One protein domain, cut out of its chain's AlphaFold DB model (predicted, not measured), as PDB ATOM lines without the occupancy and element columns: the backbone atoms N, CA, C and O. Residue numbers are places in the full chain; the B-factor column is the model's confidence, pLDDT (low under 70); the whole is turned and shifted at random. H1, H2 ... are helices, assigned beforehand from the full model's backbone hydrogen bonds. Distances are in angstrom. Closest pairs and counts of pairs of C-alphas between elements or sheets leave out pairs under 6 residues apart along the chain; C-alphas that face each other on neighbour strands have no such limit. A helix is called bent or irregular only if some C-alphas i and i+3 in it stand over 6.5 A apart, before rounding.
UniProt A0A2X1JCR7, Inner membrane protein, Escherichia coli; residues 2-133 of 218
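AT A GLANCE: This is residues 2 to 133 of the 218 residues of the protein "Inner membrane protein" of Escherichia coli (UniProt A0A2X1JCR7). A long, flattish body of helices has the short helix H5 in its middle, between the arm H4a on one side and H2 and H6a, which cross closely, on the other. H3 packs on H4a as a hairpin that makes one end of the long axis, while H1 and the arms H4b and H6b meet at the other end, and the link of residues 85 to 93 runs from there back to H5. The printed part has 132 residues with six named helices, H1 to H6 in order, and no named strand; the class is all helix. It is compact, with a radius of gyration of the C-alphas of 15.6 A, but only just elongated in outline, spanning 53 by 30 by 17 A.

IN THESE COORDINATES: H1, residues 2 to 11, begins at C-alpha 2 (211.086, 175.571, 151.413). H2, residues 13 to 28, is 22.2 A long. H3, residues 36 to 46, is only just irregular: C-alphas 37 and 40 are 6.9 A apart. H4, residues 52 to 84, was assigned as one helix by its hydrogen bonds but is bent, with C-alphas 72 and 75 7.4 A apart; H4a, residues 52 to 72, begins at C-alpha 52 (234.250, 166.235, 191.821) and is 30.3 A long, and H4b is residues 75 to 84. The arms stand at a steep tilt of 55 degrees. H5 is residues 94 to 101. H6, residues 105 to 132, was also assigned as one helix by its hydrogen bonds but is bent, with C-alphas 121 and 124 6.6 A apart; H6a, residues 105 to 121, is 24.1 A long, and H6b, residues 124 to 132, ends at C-alpha 132 (217.941, 188.085, 154.839). These arms stand at a steep tilt of 47 degrees.

HOW THE PARTS SIT: H6a touches H2, closest at the C-alphas of Ala 109 and Ala 21, 3.8 A, opposite ways at a steep tilt of 41 degrees. H5 and H6a form a hairpin, closest at the C-alphas of Val 95 and Gly 112, 5.1 A. H5 touches H4a, closest at the C-alphas of Ala 97 and Ala 63, 4.3 A, opposite ways at a shallow tilt of 7 degrees. H3 and H4a form a hairpin, closest at the C-alphas of Ala 45 and Ser 55, 4.4 A. H1 touches H4b, about perpendicular at 89 degrees, closest at the C-alphas of Phe 2 and Leu 82, 6.0 A. H4b touches H6b, closest at the C-alphas of Ala 78 and Gly 127, 6.4 A. H4a and H6a are apart. Every O i to N i+4 pair is within hydrogen-bond range in H1, H2, H4a, H4b, H5, H6a and H6b; in H3, 5 of 7 are.

THE WHOLE: The C-alphas farthest apart, of Glu 4 and Gly 49, are 53.0 A apart. The printed part has no cut and no long link. Mean pLDDT of the printed part is 81.5; residues 2 to 3, 34 and 48 to 50 are under 70.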
ATOM      1  N   PHE A   2     210.598 175.623 150.013       61.56
ATOM      2  CA  PHE A   2     211.086 175.571 151.413       61.56
ATOM      3  C   PHE A   2     210.015 175.206 152.455       61.56
ATOM      4  O   PHE A   2     210.291 174.498 153.421       61.56
ATOM      5  N   GLU A   3     208.783 175.658 152.245       66.12
ATOM      6  CA  GLU A   3     207.669 175.445 153.175       66.12
ATOM      7  C   GLU A   3     207.199 173.985 153.215       66.12
ATOM      8  O   GLU A   3     207.006 173.417 154.286       66.12
ATOM      9  N   GLU A   4     207.142 173.336 152.051       71.44
ATOM     10  CA  GLU A   4     206.773 171.926 151.919       71.44
ATOM     11  C   GLU A   4     207.811 170.999 152.569       71.44
ATOM     12  O   GLU A   4     207.467 170.057 153.280       71.44
ATOM     13  N   ARG A   5     209.104 171.305 152.396       74.75
ATOM     14  CA  ARG A   5     210.202 170.548 153.018       74.75
ATOM     15  C   ARG A   5     210.233 170.715 154.533       74.75
ATOM     16  O   ARG A   5     210.419 169.738 155.247       74.75
ATOM     17  N   THR A   6     209.966 171.924 155.024       70.81
ATOM     18  CA  THR A   6     209.854 172.187 156.467       70.81
ATOM     19  C   THR A   6     208.657 171.447 157.072       70.81
ATOM     20  O   THR A   6     208.774 170.853 158.139       70.81
ATOM     21  N   SER A   7     207.520 171.414 156.372       74.00
ATOM     22  CA  SER A   7     206.329 170.678 156.812       74.00
ATOM     23  C   SER A   7     206.587 169.171 156.946       74.00
ATOM     24  O   SER A   7     206.141 168.567 157.921       74.00
ATOM     25  N   ARG A   8     207.377 168.568 156.044       77.94
ATOM     26  CA  ARG A   8     207.794 167.156 156.164       77.94
ATOM     27  C   ARG A   8     208.625 166.898 157.423       77.94
ATOM     28  O   ARG A   8     208.388 165.901 158.099       77.94
ATOM     29  N   ILE A   9     209.550 167.799 157.759       78.00
ATOM     30  CA  ILE A   9     210.367 167.692 158.980       78.00
ATOM     31  C   ILE A   9     209.473 167.792 160.225       78.00
ATOM     32  O   ILE A   9     209.569 166.952 161.113       78.00
ATOM     33  N   ILE A  10     208.551 168.761 160.261       80.06
ATOM     34  CA  ILE A  10     207.617 168.945 161.386       80.06
ATOM     35  C   ILE A  10     206.672 167.742 161.533       80.06
ATOM     36  O   ILE A  10     206.383 167.322 162.647       80.06
ATOM     37  N   LYS A  11     206.215 167.136 160.433       83.56
ATOM     38  CA  LYS A  11     205.362 165.938 160.489       83.56
ATOM     39  C   LYS A  11     206.068 164.753 161.159       83.56
ATOM     40  O   LYS A  11     205.427 163.978 161.862       83.56
ATOM     41  N   ASN A  12     207.383 164.646 160.979       84.56
ATOM     42  CA  ASN A  12     208.206 163.591 161.571       84.56
ATOM     43  C   ASN A  12     208.831 163.993 162.920       84.56
ATOM     44  O   ASN A  12     209.630 163.232 163.465       84.56
ATOM     45  N   LEU A  13     208.444 165.144 163.484       83.94
ATOM     46  CA  LEU A  13     208.944 165.664 164.757       83.94
ATOM     47  C   LEU A  13     208.948 164.635 165.898       83.94
ATOM     48  O   LEU A  13     209.962 164.579 166.590       83.94
ATOM     49  N   PRO A  14     207.916 163.783 166.095       84.88
ATOM     50  CA  PRO A  14     207.934 162.804 167.183       84.88
ATOM     51  C   PRO A  14     209.111 161.827 167.082       84.88
ATOM     52  O   PRO A  14     209.755 161.529 168.084       84.88
ATOM     53  N   TYR A  15     209.451 161.382 165.869       85.44
ATOM     54  CA  TYR A  15     210.595 160.498 165.646       85.44
ATOM     55  C   TYR A  15     211.922 161.217 165.896       85.44
ATOM     56  O   TYR A  15     212.816 160.656 166.524       85.44
ATOM     57  N   ILE A  16     212.040 162.473 165.459       84.94
ATOM     58  CA  ILE A  16     213.244 163.288 165.681       84.94
ATOM     59  C   ILE A  16     213.429 163.555 167.184       84.94
ATOM     60  O   ILE A  16     214.538 163.433 167.699       84.94
ATOM     61  N   ALA A  17     212.345 163.838 167.909       86.75
ATOM     62  CA  ALA A  17     212.362 164.056 169.352       86.75
ATOM     63  C   ALA A  17     212.806 162.807 170.128       86.75
ATOM     64  O   ALA A  17     213.599 162.931 171.059       86.75
ATOM     65  N   ILE A  18     212.367 161.610 169.719       87.88
ATOM     66  CA  ILE A  18     212.832 160.342 170.307       87.88
ATOM     67  C   ILE A  18     214.339 160.173 170.101       87.88
ATOM     68  O   ILE A  18     215.053 159.825 171.039       87.88
ATOM     69  N   VAL A  19     214.845 160.457 168.899       87.25
ATOM     70  CA  VAL A  19     216.284 160.387 168.615       87.25
ATOM     71  C   VAL A  19     217.061 161.385 169.479       87.25
ATOM     72  O   VAL A  19     218.059 161.010 170.087       87.25
ATOM     73  N   GLY A  20     216.574 162.621 169.616       84.19
ATOM     74  CA  GLY A  20     217.167 163.618 170.512       84.19
ATOM     75  C   GLY A  20     217.184 163.189 171.977       84.19
ATOM     76  O   GLY A  20     218.187 163.376 172.664       84.19
ATOM     77  N   ALA A  21     216.106 162.555 172.438       86.25
ATOM     78  CA  ALA A  21     216.013 162.003 173.782       86.25
ATOM     79  C   ALA A  21     217.066 160.914 174.021       86.25
ATOM     80  O   ALA A  21     217.777 160.939 175.024       86.25
ATOM     81  N   LEU A  22     217.199 159.980 173.076       86.69
ATOM     82  CA  LEU A  22     218.174 158.896 173.157       86.69
ATOM     83  C   LEU A  22     219.607 159.434 173.139       86.69
ATOM     84  O   LEU A  22     220.417 159.026 173.965       86.69
ATOM     85  N   ILE A  23     219.913 160.388 172.258       86.31
ATOM     86  CA  ILE A  23     221.248 160.992 172.173       86.31
ATOM     87  C   ILE A  23     221.619 161.686 173.489       86.31
ATOM     88  O   ILE A  23     222.708 161.453 174.014       86.31
ATOM     89  N   ALA A  24     220.720 162.498 174.051       84.19
ATOM     90  CA  ALA A  24     220.972 163.177 175.320       84.19
ATOM     91  C   ALA A  24     221.109 162.193 176.492       84.19
ATOM     92  O   ALA A  24     221.974 162.380 177.348       84.19
ATOM     93  N   ALA A  25     220.303 161.128 176.519       83.31
ATOM     94  CA  ALA A  25     220.398 160.084 177.534       83.31
ATOM     95  C   ALA A  25     221.757 159.373 177.489       83.31
ATOM     96  O   ALA A  25     222.421 159.256 178.518       83.31
ATOM     97  N   VAL A  26     222.207 158.952 176.304       82.56
ATOM     98  CA  VAL A  26     223.494 158.255 176.140       82.56
ATOM     99  C   VAL A  26     224.675 159.188 176.442       82.56
ATOM    100  O   VAL A  26     225.651 158.758 177.062       82.56
ATOM    101  N   ALA A  27     224.573 160.470 176.080       80.00
ATOM    102  CA  ALA A  27     225.560 161.485 176.451       80.00
ATOM    103  C   ALA A  27     225.649 161.674 177.978       80.00
ATOM    104  O   ALA A  27     226.745 161.717 178.534       80.00
ATOM    105  N   SER A  28     224.509 161.700 178.679       78.75
ATOM    106  CA  SER A  28     224.447 161.782 180.149       78.75
ATOM    107  C   SER A  28     224.980 160.514 180.836       78.75
ATOM    108  O   SER A  28     225.565 160.586 181.916       78.75
ATOM    109  N   MET A  29     224.870 159.350 180.185       77.31
ATOM    110  CA  MET A  29     225.449 158.085 180.660       77.31
ATOM    111  C   MET A  29     226.980 158.012 180.536       77.31
ATOM    112  O   MET A  29     227.559 157.005 180.939       77.31
ATOM    113  N   LYS A  30     227.651 159.057 180.022       78.94
ATOM    114  CA  LYS A  30     229.118 159.139 179.845       78.94
ATOM    115  C   LYS A  30     229.697 158.139 178.838       78.94
ATOM    116  O   LYS A  30     230.907 157.953 178.779       78.94
ATOM    117  N   ILE A  31     228.839 157.498 178.047       74.06
ATOM    118  CA  ILE A  31     229.235 156.498 177.042       74.06
ATOM    119  C   ILE A  31     229.567 157.178 175.708       74.06
ATOM    120  O   ILE A  31     230.311 156.633 174.897       74.06
ATOM    121  N   PHE A  32     229.015 158.370 175.469       75.56
ATOM    122  CA  PHE A  32     229.079 159.025 174.172       75.56
ATOM    123  C   PHE A  32     229.450 160.499 174.288       75.56
ATOM    124  O   PHE A  32     228.800 161.256 175.011       75.56
ATOM    125  N   ALA A  33     230.454 160.904 173.513       75.88
ATOM    126  CA  ALA A  33     230.768 162.300 173.261       75.88
ATOM    127  C   ALA A  33     230.379 162.662 171.820       75.88
ATOM    128  O   ALA A  33     230.718 161.957 170.873       75.88
ATOM    129  N   GLY A  34     229.656 163.768 171.658       69.38
ATOM    130  CA  GLY A  34     229.092 164.224 170.392       69.38
ATOM    131  C   GLY A  34     230.085 164.826 169.399       69.38
ATOM    132  O   GLY A  34     229.739 164.952 168.223       69.38
ATOM    133  N   SER A  35     231.293 165.212 169.826       78.25
ATOM    134  CA  SER A  35     232.345 165.659 168.907       78.25
ATOM    135  C   SER A  35     233.752 165.547 169.495       78.25
ATOM    136  O   SER A  35     233.934 165.450 170.708       78.25
ATOM    137  N   GLU A  36     234.758 165.643 168.624       72.44
ATOM    138  CA  GLU A  36     236.182 165.687 168.988       72.44
ATOM    139  C   GLU A  36     236.529 166.856 169.927       72.44
ATOM    140  O   GLU A  36     237.483 166.779 170.697       72.44
ATOM    141  N   VAL A  37     235.729 167.930 169.914       75.31
ATOM    142  CA  VAL A  37     235.930 169.097 170.784       75.31
ATOM    143  C   VAL A  37     235.583 168.770 172.240       75.31
ATOM    144  O   VAL A  37     236.242 169.252 173.164       75.31
ATOM    145  N   SER A  38     234.564 167.937 172.463       78.44
ATOM    146  CA  SER A  38     234.149 167.539 173.809       78.44
ATOM    147  C   SER A  38     234.786 166.235 174.278       78.44
ATOM    148  O   SER A  38     234.995 166.093 175.480       78.44
ATOM    149  N   ILE A  39     235.160 165.320 173.377       80.75
ATOM    150  CA  ILE A  39     235.598 163.963 173.746       80.75
ATOM    151  C   ILE A  39     236.821 163.954 174.669       80.75
ATOM    152  O   ILE A  39     236.764 163.346 175.731       80.75
ATOM    153  N   PHE A  40     237.877 164.704 174.344       81.44
ATOM    154  CA  PHE A  40     239.110 164.721 175.141       81.44
ATOM    155  C   PHE A  40     238.939 165.459 176.474       81.44
ATOM    156  O   PHE A  40     239.590 165.138 177.468       81.44
ATOM    157  N   THR A  41     238.062 166.463 176.507       80.44
ATOM    158  CA  THR A  41     237.760 167.222 177.729       80.44
ATOM    159  C   THR A  41     236.902 166.388 178.679       80.44
ATOM    160  O   THR A  41     237.150 166.379 179.883       80.44
ATOM    161  N   LEU A  42     235.939 165.634 178.141       80.00
ATOM    162  CA  LEU A  42     235.106 164.701 178.899       80.00
ATOM    163  C   LEU A  42     235.895 163.480 179.372       80.00
ATOM    164  O   LEU A  42     235.740 163.074 180.518       80.00
ATOM    165  N   GLU A  43     236.790 162.941 178.545       79.62
ATOM    166  CA  GLU A  43     237.705 161.869 178.944       79.62
ATOM    167  C   GLU A  43     238.532 162.292 180.163       79.62
ATOM    168  O   GLU A  43     238.573 161.579 181.168       79.62
ATOM    169  N   LYS A  44     239.114 163.497 180.132       76.81
ATOM    170  CA  LYS A  44     239.814 164.069 181.291       76.81
ATOM    171  C   LYS A  44     238.884 164.260 182.486       76.81
ATOM    172  O   LYS A  44     239.284 163.949 183.601       76.81
ATOM    173  N   ALA A  45     237.649 164.717 182.273       75.12
ATOM    174  CA  ALA A  45     236.668 164.898 183.345       75.12
ATOM    175  C   ALA A  45     236.260 163.580 184.024       75.12
ATOM    176  O   ALA A  45     235.873 163.595 185.195       75.12
ATOM    177  N   TYR A  46     236.326 162.456 183.305       75.44
ATOM    178  CA  TYR A  46     235.935 161.125 183.786       75.44
ATOM    179  C   TYR A  46     237.117 160.216 184.146       75.44
ATOM    180  O   TYR A  46     236.903 159.104 184.629       75.44
ATOM    181  N   SER A  47     238.350 160.680 183.950       73.94
ATOM    182  CA  SER A  47     239.562 159.942 184.304       73.94
ATOM    183  C   SER A  47     239.708 159.787 185.823       73.94
ATOM    184  O   SER A  47     239.395 160.696 186.597       73.94
ATOM    185  N   ALA A  48     240.204 158.627 186.263       52.12
ATOM    186  CA  ALA A  48     240.424 158.340 187.678       52.12
ATOM    187  C   ALA A  48     241.474 159.300 188.273       52.12
ATOM    188  O   ALA A  48     242.618 159.316 187.828       52.12
ATOM    189  N   GLY A  49     241.083 160.096 189.275       60.69
ATOM    190  CA  GLY A  49     241.977 161.023 189.990       60.69
ATOM    191  C   GLY A  49     241.543 162.492 190.004       60.69
ATOM    192  O   GLY A  49     242.207 163.308 190.636       60.69
ATOM    193  N   VAL A  50     240.436 162.844 189.345       67.94
ATOM    194  CA  VAL A  50     239.918 164.221 189.304       67.94
ATOM    195  C   VAL A  50     238.924 164.459 190.445       67.94
ATOM    196  O   VAL A  50     238.041 163.636 190.691       67.94
ATOM    197  N   THR A  51     239.054 165.584 191.156       72.94
ATOM    198  CA  THR A  51     238.095 165.948 192.210       72.94
ATOM    199  C   THR A  51     236.709 166.230 191.605       72.94
ATOM    200  O   THR A  51     236.619 166.679 190.458       72.94
ATOM    201  N   PRO A  52     235.603 166.013 192.344       70.50
ATOM    202  CA  PRO A  52     234.250 166.235 191.821       70.50
ATOM    203  C   PRO A  52     234.031 167.647 191.248       70.50
ATOM    204  O   PRO A  52     233.349 167.815 190.241       70.50
ATOM    205  N   GLU A  53     234.675 168.658 191.836       71.62
ATOM    206  CA  GLU A  53     234.610 170.052 191.379       71.62
ATOM    207  C   GLU A  53     235.360 170.280 190.055       71.62
ATOM    208  O   GLU A  53     234.869 170.964 189.153       71.62
ATOM    209  N   GLN A  54     236.531 169.660 189.889       73.75
ATOM    210  CA  GLN A  54     237.298 169.735 188.643       73.75
ATOM    211  C   GLN A  54     236.594 168.985 187.506       73.75
ATOM    212  O   GLN A  54     236.549 169.474 186.380       73.75
ATOM    213  N   SER A  55     235.961 167.849 187.803       73.69
ATOM    214  CA  SER A  55     235.139 167.126 186.828       73.69
ATOM    215  C   SER A  55     233.985 168.005 186.328       73.69
ATOM    216  O   SER A  55     233.786 168.145 185.122       73.69
ATOM    217  N   GLN A  56     233.293 168.704 187.235       73.69
ATOM    218  CA  GLN A  56     232.177 169.578 186.870       73.69
ATOM    219  C   GLN A  56     232.613 170.779 186.017       73.69
ATOM    220  O   GLN A  56     231.931 171.142 185.057       73.69
ATOM    221  N   THR A  57     233.755 171.395 186.332       80.38
ATOM    222  CA  THR A  57     234.285 172.511 185.527       80.38
ATOM    223  C   THR A  57     234.676 172.069 184.117       80.38
ATOM    224  O   THR A  57     234.351 172.769 183.158       80.38
ATOM    225  N   LEU A  58     235.281 170.889 183.965       81.44
ATOM    226  CA  LEU A  58     235.620 170.313 182.661       81.44
ATOM    227  C   LEU A  58     234.371 169.935 181.849       81.44
ATOM    228  O   LEU A  58     234.327 170.191 180.648       81.44
ATOM    229  N   ILE A  59     233.326 169.402 182.490       83.06
ATOM    230  CA  ILE A  59     232.036 169.128 181.834       83.06
ATOM    231  C   ILE A  59     231.393 170.432 181.343       83.06
ATOM    232  O   ILE A  59     230.931 170.502 180.205       83.06
ATOM    233  N   ASN A  60     231.416 171.488 182.161       84.56
ATOM    234  CA  ASN A  60     230.907 172.801 181.760       84.56
ATOM    235  C   ASN A  60     231.705 173.377 180.581       84.56
ATOM    236  O   ASN A  60     231.111 173.915 179.649       84.56
ATOM    237  N   GLN A  61     233.033 173.230 180.577       84.69
ATOM    238  CA  GLN A  61     233.869 173.626 179.441       84.69
ATOM    239  C   GLN A  61     233.525 172.833 178.178       84.69
ATOM    240  O   GLN A  61     233.352 173.432 177.117       84.69
ATOM    241  N   ALA A  62     233.364 171.511 178.286       85.31
ATOM    242  CA  ALA A  62     232.986 170.656 177.165       85.31
ATOM    243  C   ALA A  62     231.614 171.044 176.589       85.31
ATOM    244  O   ALA A  62     231.448 171.130 175.373       85.31
ATOM    245  N   ALA A  63     230.639 171.334 177.449       85.94
ATOM    246  CA  ALA A  63     229.309 171.746 177.025       85.94
ATOM    247  C   ALA A  63     229.272 173.154 176.423       85.94
ATOM    248  O   ALA A  63     228.593 173.366 175.420       85.94
ATOM    249  N   LEU A  64     230.020 174.107 176.986       86.38
ATOM    250  CA  LEU A  64     230.184 175.435 176.390       86.38
ATOM    251  C   LEU A  64     230.852 175.337 175.019       86.38
ATOM    252  O   LEU A  64     230.424 176.007 174.081       86.38
ATOM    253  N   ALA A  65     231.855 174.471 174.877       86.56
ATOM    254  CA  ALA A  65     232.510 174.241 173.600       86.56
ATOM    255  C   ALA A  65     231.542 173.641 172.565       86.56
ATOM    256  O   ALA A  65     231.480 174.144 171.444       86.56
ATOM    257  N   GLU A  66     230.722 172.647 172.936       87.19
ATOM    258  CA  GLU A  66     229.658 172.126 172.057       87.19
ATOM    259  C   GLU A  66     228.608 173.181 171.717       87.19
ATOM    260  O   GLU A  66     228.155 173.245 170.578       87.19
ATOM    261  N   PHE A  67     228.227 174.033 172.667       88.38
ATOM    262  CA  PHE A  67     227.257 175.095 172.422       88.38
ATOM    263  C   PHE A  67     227.788 176.121 171.412       88.38
ATOM    264  O   PHE A  67     227.115 176.443 170.432       88.38
ATOM    265  N   MET A  68     229.026 176.584 171.599       88.00
ATOM    266  CA  MET A  68     229.691 177.495 170.663       88.00
ATOM    267  C   MET A  68     229.869 176.856 169.283       88.00
ATOM    268  O   MET A  68     229.644 177.506 168.260       88.00
ATOM    269  N   ARG A  69     230.216 175.565 169.248       85.75
ATOM    270  CA  ARG A  69     230.312 174.780 168.016       85.75
ATOM    271  C   ARG A  69     228.958 174.696 167.309       85.75
ATOM    272  O   ARG A  69     228.881 174.982 166.117       85.75
ATOM    273  N   GLY A  70     227.896 174.365 168.042       86.06
ATOM    274  CA  GLY A  70     226.525 174.311 167.543       86.06
ATOM    275  C   GLY A  70     226.117 175.622 166.884       86.06
ATOM    276  O   GLY A  70     225.720 175.611 165.720       86.06
ATOM    277  N   LEU A  71     226.335 176.759 167.560       86.50
ATOM    278  CA  LEU A  71     226.084 178.101 167.012       86.50
ATOM    279  C   LEU A  71     226.839 178.362 165.701       86.50
ATOM    280  O   LEU A  71     226.244 178.867 164.748       86.50
ATOM    281  N   GLY A  72     228.118 177.985 165.630       84.81
ATOM    282  CA  GLY A  72     228.937 178.141 164.424       84.81
ATOM    283  C   GLY A  72     228.423 177.336 163.225       84.81
ATOM    284  O   GLY A  72     228.552 177.777 162.083       84.81
ATOM    285  N   PHE A  73     227.785 176.189 163.473       85.12
ATOM    286  CA  PHE A  73     227.246 175.317 162.426       85.12
ATOM    287  C   PHE A  73     225.745 175.491 162.159       85.12
ATOM    288  O   PHE A  73     225.250 174.901 161.196       85.12
ATOM    289  N   VAL A  74     225.014 176.322 162.919       88.81
ATOM    290  CA  VAL A  74     223.579 176.588 162.673       88.81
ATOM    291  C   VAL A  74     223.310 176.953 161.209       88.81
ATOM    292  O   VAL A  74     222.428 176.329 160.612       88.81
ATOM    293  N   PRO A  75     224.046 177.890 160.571       87.06
ATOM    294  CA  PRO A  75     223.759 178.246 159.184       87.06
ATOM    295  C   PRO A  75     223.993 177.079 158.217       87.06
ATOM    296  O   PRO A  75     223.207 176.882 157.288       87.06
ATOM    297  N   LEU A  76     225.017 176.258 158.466       86.25
ATOM    298  CA  LEU A  76     225.367 175.095 157.650       86.25
ATOM    299  C   LEU A  76     224.285 174.013 157.712       86.25
ATOM    300  O   LEU A  76     223.856 173.477 156.685       86.25
ATOM    301  N   ILE A  77     223.837 173.702 158.928       87.31
ATOM    302  CA  ILE A  77     222.833 172.671 159.195       87.31
ATOM    303  C   ILE A  77     221.469 173.142 158.688       87.31
ATOM    304  O   ILE A  77     220.786 172.395 157.989       87.31
ATOM    305  N   ALA A  78     221.092 174.394 158.964       87.62
ATOM    306  CA  ALA A  78     219.809 174.950 158.548       87.62
ATOM    307  C   ALA A  78     219.688 175.028 157.020       87.62
ATOM    308  O   ALA A  78     218.678 174.601 156.463       87.62
ATOM    309  N   THR A  79     220.713 175.526 156.322       84.75
ATOM    310  CA  THR A  79     220.697 175.608 154.850       84.75
ATOM    311  C   THR A  79     220.625 174.229 154.210       84.75
ATOM    312  O   THR A  79     219.842 174.039 153.281       84.75
ATOM    313  N   THR A  80     221.357 173.252 154.745       85.62
ATOM    314  CA  THR A  80     221.306 171.864 154.270       85.62
ATOM    315  C   THR A  80     219.927 171.254 154.508       85.62
ATOM    316  O   THR A  80     219.330 170.740 153.566       85.62
ATOM    317  N   ALA A  81     219.364 171.386 155.712       85.50
ATOM    318  CA  ALA A  81     218.042 170.855 156.042       85.50
ATOM    319  C   ALA A  81     216.926 171.474 155.188       85.50
ATOM    320  O   ALA A  81     216.020 170.777 154.736       85.50
ATOM    321  N   LEU A  82     217.005 172.773 154.901       83.12
ATOM    322  CA  LEU A  82     216.067 173.461 154.011       83.12
ATOM    323  C   LEU A  82     216.255 173.046 152.539       83.12
ATOM    324  O   LEU A  82     215.281 172.932 151.785       83.12
ATOM    325  N   ALA A  83     217.500 172.789 152.127       83.69
ATOM    326  CA  ALA A  83     217.858 172.379 150.772       83.69
ATOM    327  C   ALA A  83     217.600 170.894 150.473       83.69
ATOM    328  O   ALA A  83     217.418 170.554 149.306       83.69
ATOM    329  N   THR A  84     217.541 170.012 151.468       84.88
ATOM    330  CA  THR A  84     217.287 168.572 151.265       84.88
ATOM    331  C   THR A  84     215.941 168.122 151.828       84.88
ATOM    332  O   THR A  84     215.368 167.151 151.345       84.88
ATOM    333  N   GLY A  85     215.395 168.837 152.815       80.25
ATOM    334  CA  GLY A  85     214.248 168.386 153.606       80.25
ATOM    335  C   GLY A  85     214.600 167.303 154.633       80.25
ATOM    336  O   GLY A  85     213.690 166.740 155.235       80.25
ATOM    337  N   LEU A  86     215.891 167.006 154.827       80.75
ATOM    338  CA  LEU A  86     216.395 166.056 155.817       80.75
ATOM    339  C   LEU A  86     217.037 166.824 156.968       80.75
ATOM    340  O   LEU A  86     217.996 167.571 156.767       80.75
ATOM    341  N   TYR A  87     216.507 166.638 158.172       82.56
ATOM    342  CA  TYR A  87     217.080 167.235 159.369       82.56
ATOM    343  C   TYR A  87     218.210 166.364 159.925       82.56
ATOM    344  O   TYR A  87     218.139 165.137 159.860       82.56
ATOM    345  N   ALA A  88     219.262 166.998 160.446       79.44
ATOM    346  CA  ALA A  88     220.397 166.285 161.018       79.44
ATOM    347  C   ALA A  88     219.961 165.462 162.241       79.44
ATOM    348  O   ALA A  88     219.157 165.922 163.048       79.44
ATOM    349  N   VAL A  89     220.530 164.262 162.395       76.50
ATOM    350  CA  VAL A  89     220.173 163.299 163.456       76.50
ATOM    351  C   VAL A  89     220.343 163.898 164.861       76.50
ATOM    352  O   VAL A  89     219.512 163.670 165.729       76.50
ATOM    353  N   ALA A  90     221.381 164.717 165.063       78.25
ATOM    354  CA  ALA A  90     221.649 165.427 166.317       78.25
ATOM    355  C   ALA A  90     221.182 166.900 166.306       78.25
ATOM    356  O   ALA A  90     221.596 167.683 167.161       78.25
ATOM    357  N   GLY A  91     220.375 167.295 165.318       84.88
ATOM    358  CA  GLY A  91     219.891 168.663 165.147       84.88
ATOM    359  C   GLY A  91     221.003 169.704 165.026       84.88
ATOM    360  O   GLY A  91     221.989 169.479 164.320       84.88
ATOM    361  N   PHE A  92     220.865 170.838 165.716       85.81
ATOM    362  CA  PHE A  92     221.923 171.853 165.832       85.81
ATOM    363  C   PHE A  92     222.988 171.501 166.873       85.81
ATOM    364  O   PHE A  92     223.815 172.342 167.218       85.81
ATOM    365  N   THR A  93     223.022 170.247 167.331       86.62
ATOM    366  CA  THR A  93     223.998 169.686 168.274       86.62
ATOM    367  C   THR A  93     223.884 170.209 169.710       86.62
ATOM    368  O   THR A  93     224.621 169.745 170.579       86.62
ATOM    369  N   PHE A  94     222.900 171.070 170.019       87.12
ATOM    370  CA  PHE A  94     222.656 171.547 171.390       87.12
ATOM    371  C   PHE A  94     222.189 170.433 172.334       87.12
ATOM    372  O   PHE A  94     222.382 170.527 173.546       87.12
ATOM    373  N   VAL A  95     221.656 169.341 171.782       87.31
ATOM    374  CA  VAL A  95     221.324 168.106 172.510       87.31
ATOM    375  C   VAL A  95     222.520 167.573 173.307       87.31
ATOM    376  O   VAL A  95     222.329 167.075 174.412       87.31
ATOM    377  N   TYR A  96     223.751 167.722 172.802       85.00
ATOM    378  CA  TYR A  96     224.953 167.281 173.515       85.00
ATOM    379  C   TYR A  96     225.267 168.153 174.725       85.00
ATOM    380  O   TYR A  96     225.487 167.625 175.809       85.00
ATOM    381  N   ALA A  97     225.220 169.479 174.566       84.94
ATOM    382  CA  ALA A  97     225.447 170.405 175.673       84.94
ATOM    383  C   ALA A  97     224.449 170.153 176.816       84.94
ATOM    384  O   ALA A  97     224.826 170.103 177.985       84.94
ATOM    385  N   VAL A  98     223.183 169.909 176.471       85.69
ATOM    386  CA  VAL A  98     222.129 169.597 177.443       85.69
ATOM    387  C   VAL A  98     222.292 168.199 178.038       85.69
ATOM    388  O   VAL A  98     222.105 168.030 179.242       85.69
ATOM    389  N   GLY A  99     222.698 167.210 177.241       82.75
ATOM    390  CA  GLY A  99     223.009 165.862 177.719       82.75
ATOM    391  C   GLY A  99     224.140 165.848 178.751       82.75
ATOM    392  O   GLY A  99     224.018 165.181 179.774       82.75
ATOM    393  N   TYR A 100     225.196 166.638 178.538       82.00
ATOM    394  CA  TYR A 100     226.339 166.716 179.454       82.00
ATOM    395  C   TYR A 100     226.026 167.433 180.771       82.00
ATOM    396  O   TYR A 100     226.537 167.035 181.814       82.00
ATOM    397  N   LEU A 101     225.186 168.476 180.744       82.00
ATOM    398  CA  LEU A 101     224.784 169.211 181.952       82.00
ATOM    399  C   LEU A 101     223.694 168.498 182.764       82.00
ATOM    400  O   LEU A 101     223.395 168.911 183.885       82.00
ATOM    401  N   SER A 102     223.065 167.463 182.207       81.69
ATOM    402  CA  SER A 102     221.911 166.824 182.832       81.69
ATOM    403  C   SER A 102     222.312 165.890 183.985       81.69
ATOM    404  O   SER A 102     223.141 165.003 183.781       81.69
ATOM    405  N   PRO A 103     221.677 166.000 185.174       71.44
ATOM    406  CA  PRO A 103     222.022 165.184 186.346       71.44
ATOM    407  C   PRO A 103     221.642 163.701 186.240       71.44
ATOM    408  O   PRO A 103     222.186 162.872 186.964       71.44
ATOM    409  N   ASN A 104     220.656 163.364 185.402       81.12
ATOM    410  CA  ASN A 104     220.112 162.011 185.277       81.12
ATOM    411  C   ASN A 104     219.746 161.720 183.808       81.12
ATOM    412  O   ASN A 104     219.127 162.584 183.177       81.12
ATOM    413  N   PRO A 105     220.029 160.509 183.285       79.38
ATOM    414  CA  PRO A 105     219.651 160.092 181.934       79.38
ATOM    415  C   PRO A 105     218.174 160.303 181.565       79.38
ATOM    416  O   PRO A 105     217.885 160.672 180.429       79.38
ATOM    417  N   MET A 106     217.226 160.130 182.496       80.19
ATOM    418  CA  MET A 106     215.803 160.396 182.223       80.19
ATOM    419  C   MET A 106     215.517 161.889 182.027       80.19
ATOM    420  O   MET A 106     214.762 162.265 181.132       80.19
ATOM    421  N   VAL A 107     216.146 162.748 182.834       83.62
ATOM    422  CA  VAL A 107     216.023 164.208 182.700       83.62
ATOM    423  C   VAL A 107     216.704 164.668 181.413       83.62
ATOM    424  O   VAL A 107     216.133 165.465 180.672       83.62
ATOM    425  N   ALA A 108     217.869 164.096 181.098       82.25
ATOM    426  CA  ALA A 108     218.580 164.335 179.849       82.25
ATOM    427  C   ALA A 108     217.720 163.970 178.635       82.25
ATOM    428  O   ALA A 108     217.644 164.746 177.689       82.25
ATOM    429  N   ALA A 109     217.017 162.834 178.682       84.12
ATOM    430  CA  ALA A 109     216.130 162.398 177.609       84.12
ATOM    431  C   ALA A 109     214.995 163.399 177.353       84.12
ATOM    432  O   ALA A 109     214.755 163.797 176.213       84.12
ATOM    433  N   VAL A 110     214.319 163.852 178.413       87.31
ATOM    434  CA  VAL A 110     213.226 164.827 178.289       87.31
ATOM    435  C   VAL A 110     213.754 166.168 177.782       87.31
ATOM    436  O   VAL A 110     213.194 166.730 176.842       87.31
ATOM    437  N   LEU A 111     214.855 166.666 178.348       87.12
ATOM    438  CA  LEU A 111     215.448 167.930 177.915       87.12
ATOM    439  C   LEU A 111     215.961 167.853 176.470       87.12
ATOM    440  O   LEU A 111     215.719 168.772 175.694       87.12
ATOM    441  N   GLY A 112     216.586 166.744 176.071       85.62
ATOM    442  CA  GLY A 112     217.027 166.496 174.698       85.62
ATOM    443  C   GLY A 112     215.867 166.477 173.700       85.62
ATOM    444  O   GLY A 112     215.959 167.104 172.643       85.62
ATOM    445  N   ALA A 113     214.747 165.840 174.058       87.50
ATOM    446  CA  ALA A 113     213.527 165.847 173.249       87.50
ATOM    447  C   ALA A 113     212.961 167.262 173.074       87.50
ATOM    448  O   ALA A 113     212.590 167.653 171.965       87.50
ATOM    449  N   VAL A 114     212.909 168.042 174.161       90.19
ATOM    450  CA  VAL A 114     212.416 169.427 174.151       90.19
ATOM    451  C   VAL A 114     213.317 170.317 173.299       90.19
ATOM    452  O   VAL A 114     212.810 171.071 172.470       90.19
ATOM    453  N   VAL A 115     214.638 170.201 173.453       91.06
ATOM    454  CA  VAL A 115     215.623 170.995 172.706       91.06
ATOM    455  C   VAL A 115     215.504 170.727 171.216       91.06
ATOM    456  O   VAL A 115     215.278 171.669 170.465       91.06
ATOM    457  N   ILE A 116     215.556 169.466 170.777       89.56
ATOM    458  CA  ILE A 116     215.437 169.152 169.347       89.56
ATOM    459  C   ILE A 116     214.076 169.582 168.793       89.56
ATOM    460  O   ILE A 116     213.985 170.067 167.666       89.56
ATOM    461  N   SER A 117     213.014 169.456 169.594       87.06
ATOM    462  CA  SER A 117     211.691 169.903 169.168       87.06
ATOM    463  C   SER A 117     211.663 171.415 168.954       87.06
ATOM    464  O   SER A 117     211.157 171.891 167.936       87.06
ATOM    465  N   ALA A 118     212.266 172.175 169.871       89.44
ATOM    466  CA  ALA A 118     212.426 173.617 169.738       89.44
ATOM    467  C   ALA A 118     213.298 173.985 168.526       89.44
ATOM    468  O   ALA A 118     212.922 174.869 167.759       89.44
ATOM    469  N   GLU A 119     214.415 173.289 168.296       89.25
ATOM    470  CA  GLU A 119     215.294 173.512 167.142       89.25
ATOM    471  C   GLU A 119     214.548 173.336 165.809       89.25
ATOM    472  O   GLU A 119     214.647 174.188 164.921       89.25
ATOM    473  N   VAL A 120     213.752 172.268 165.676       86.31
ATOM    474  CA  VAL A 120     212.962 171.991 164.465       86.31
ATOM    475  C   VAL A 120     211.895 173.062 164.237       86.31
ATOM    476  O   VAL A 120     211.711 173.516 163.105       86.31
ATOM    477  N   LEU A 121     211.208 173.508 165.292       85.69
ATOM    478  CA  LEU A 121     210.217 174.584 165.190       85.69
ATOM    479  C   LEU A 121     210.870 175.923 164.808       85.69
ATOM    480  O   LEU A 121     210.328 176.679 163.995       85.69
ATOM    481  N   LEU A 122     212.066 176.197 165.335       87.38
ATOM    482  CA  LEU A 122     212.847 177.397 165.032       87.38
ATOM    483  C   LEU A 122     213.482 177.370 163.638       87.38
ATOM    484  O   LEU A 122     213.785 178.435 163.092       87.38
ATOM    485  N   LEU A 123     213.623 176.196 163.016       85.88
ATOM    486  CA  LEU A 123     214.265 176.021 161.712       85.88
ATOM    487  C   LEU A 123     213.663 176.920 160.625       85.88
ATOM    488  O   LEU A 123     214.395 177.501 159.822       85.88
ATOM    489  N   ARG A 124     212.334 177.102 160.625       80.31
ATOM    490  CA  ARG A 124     211.654 177.996 159.671       80.31
ATOM    491  C   ARG A 124     212.057 179.456 159.874       80.31
ATOM    492  O   ARG A 124     212.246 180.179 158.896       80.31
ATOM    493  N   SER A 125     212.160 179.890 161.128       84.44
ATOM    494  CA  SER A 125     212.540 181.261 161.483       84.44
ATOM    495  C   SER A 125     214.001 181.528 161.123       84.44
ATOM    496  O   SER A 125     214.299 182.488 160.411       84.44
ATOM    497  N   ILE A 126     214.892 180.607 161.503       85.44
ATOM    498  CA  ILE A 126     216.323 180.653 161.180       85.44
ATOM    499  C   ILE A 126     216.524 180.673 159.663       85.44
ATOM    500  O   ILE A 126     217.284 181.491 159.156       85.44
ATOM    501  N   GLY A 127     215.790 179.845 158.916       80.56
ATOM    502  CA  GLY A 127     215.834 179.831 157.454       80.56
ATOM    503  C   GLY A 127     215.473 181.171 156.814       80.56
ATOM    504  O   GLY A 127     216.186 181.648 155.932       80.56
ATOM    505  N   LYS A 128     214.390 181.811 157.280       83.00
ATOM    506  CA  LYS A 128     213.994 183.151 156.813       83.00
ATOM    507  C   LYS A 128     215.042 184.206 157.168       83.00
ATOM    508  O   LYS A 128     215.353 185.057 156.338       83.00
ATOM    509  N   TRP A 129     215.595 184.137 158.377       85.81
ATOM    510  CA  TRP A 129     216.629 185.058 158.843       85.81
ATOM    511  C   TRP A 129     217.924 184.927 158.030       85.81
ATOM    512  O   TRP A 129     218.438 185.929 157.539       85.81
ATOM    513  N   LEU A 130     218.388 183.702 157.773       82.94
ATOM    514  CA  LEU A 130     219.547 183.432 156.914       82.94
ATOM    515  C   LEU A 130     219.327 183.895 155.470       82.94
ATOM    516  O   LEU A 130     220.264 184.359 154.826       82.94
ATOM    517  N   GLY A 131     218.089 183.828 154.970       78.12
ATOM    518  CA  GLY A 131     217.724 184.399 153.672       78.12
ATOM    519  C   GLY A 131     217.891 185.923 153.604       78.12
ATOM    520  O   GLY A 131     218.167 186.453 152.531       78.12
ATOM    521  N   ARG A 132     217.770 186.626 154.738       84.19
ATOM    522  CA  ARG A 132     217.941 188.085 154.839       84.19
ATOM    523  C   ARG A 132     219.399 188.513 155.028       84.19
ATOM    524  O   ARG A 132     219.729 189.647 154.691       84.19
ATOM    525  N   TYR A 133     220.262 187.623 155.524       84.50
ATOM    526  CA  TYR A 133     221.684 187.890 155.773       84.50
ATOM    527  C   TYR A 133     222.598 186.940 154.975       84.50
ATOM    528  O   TYR A 133     223.141 185.979 155.531       84.50
TER     529      TYR A 133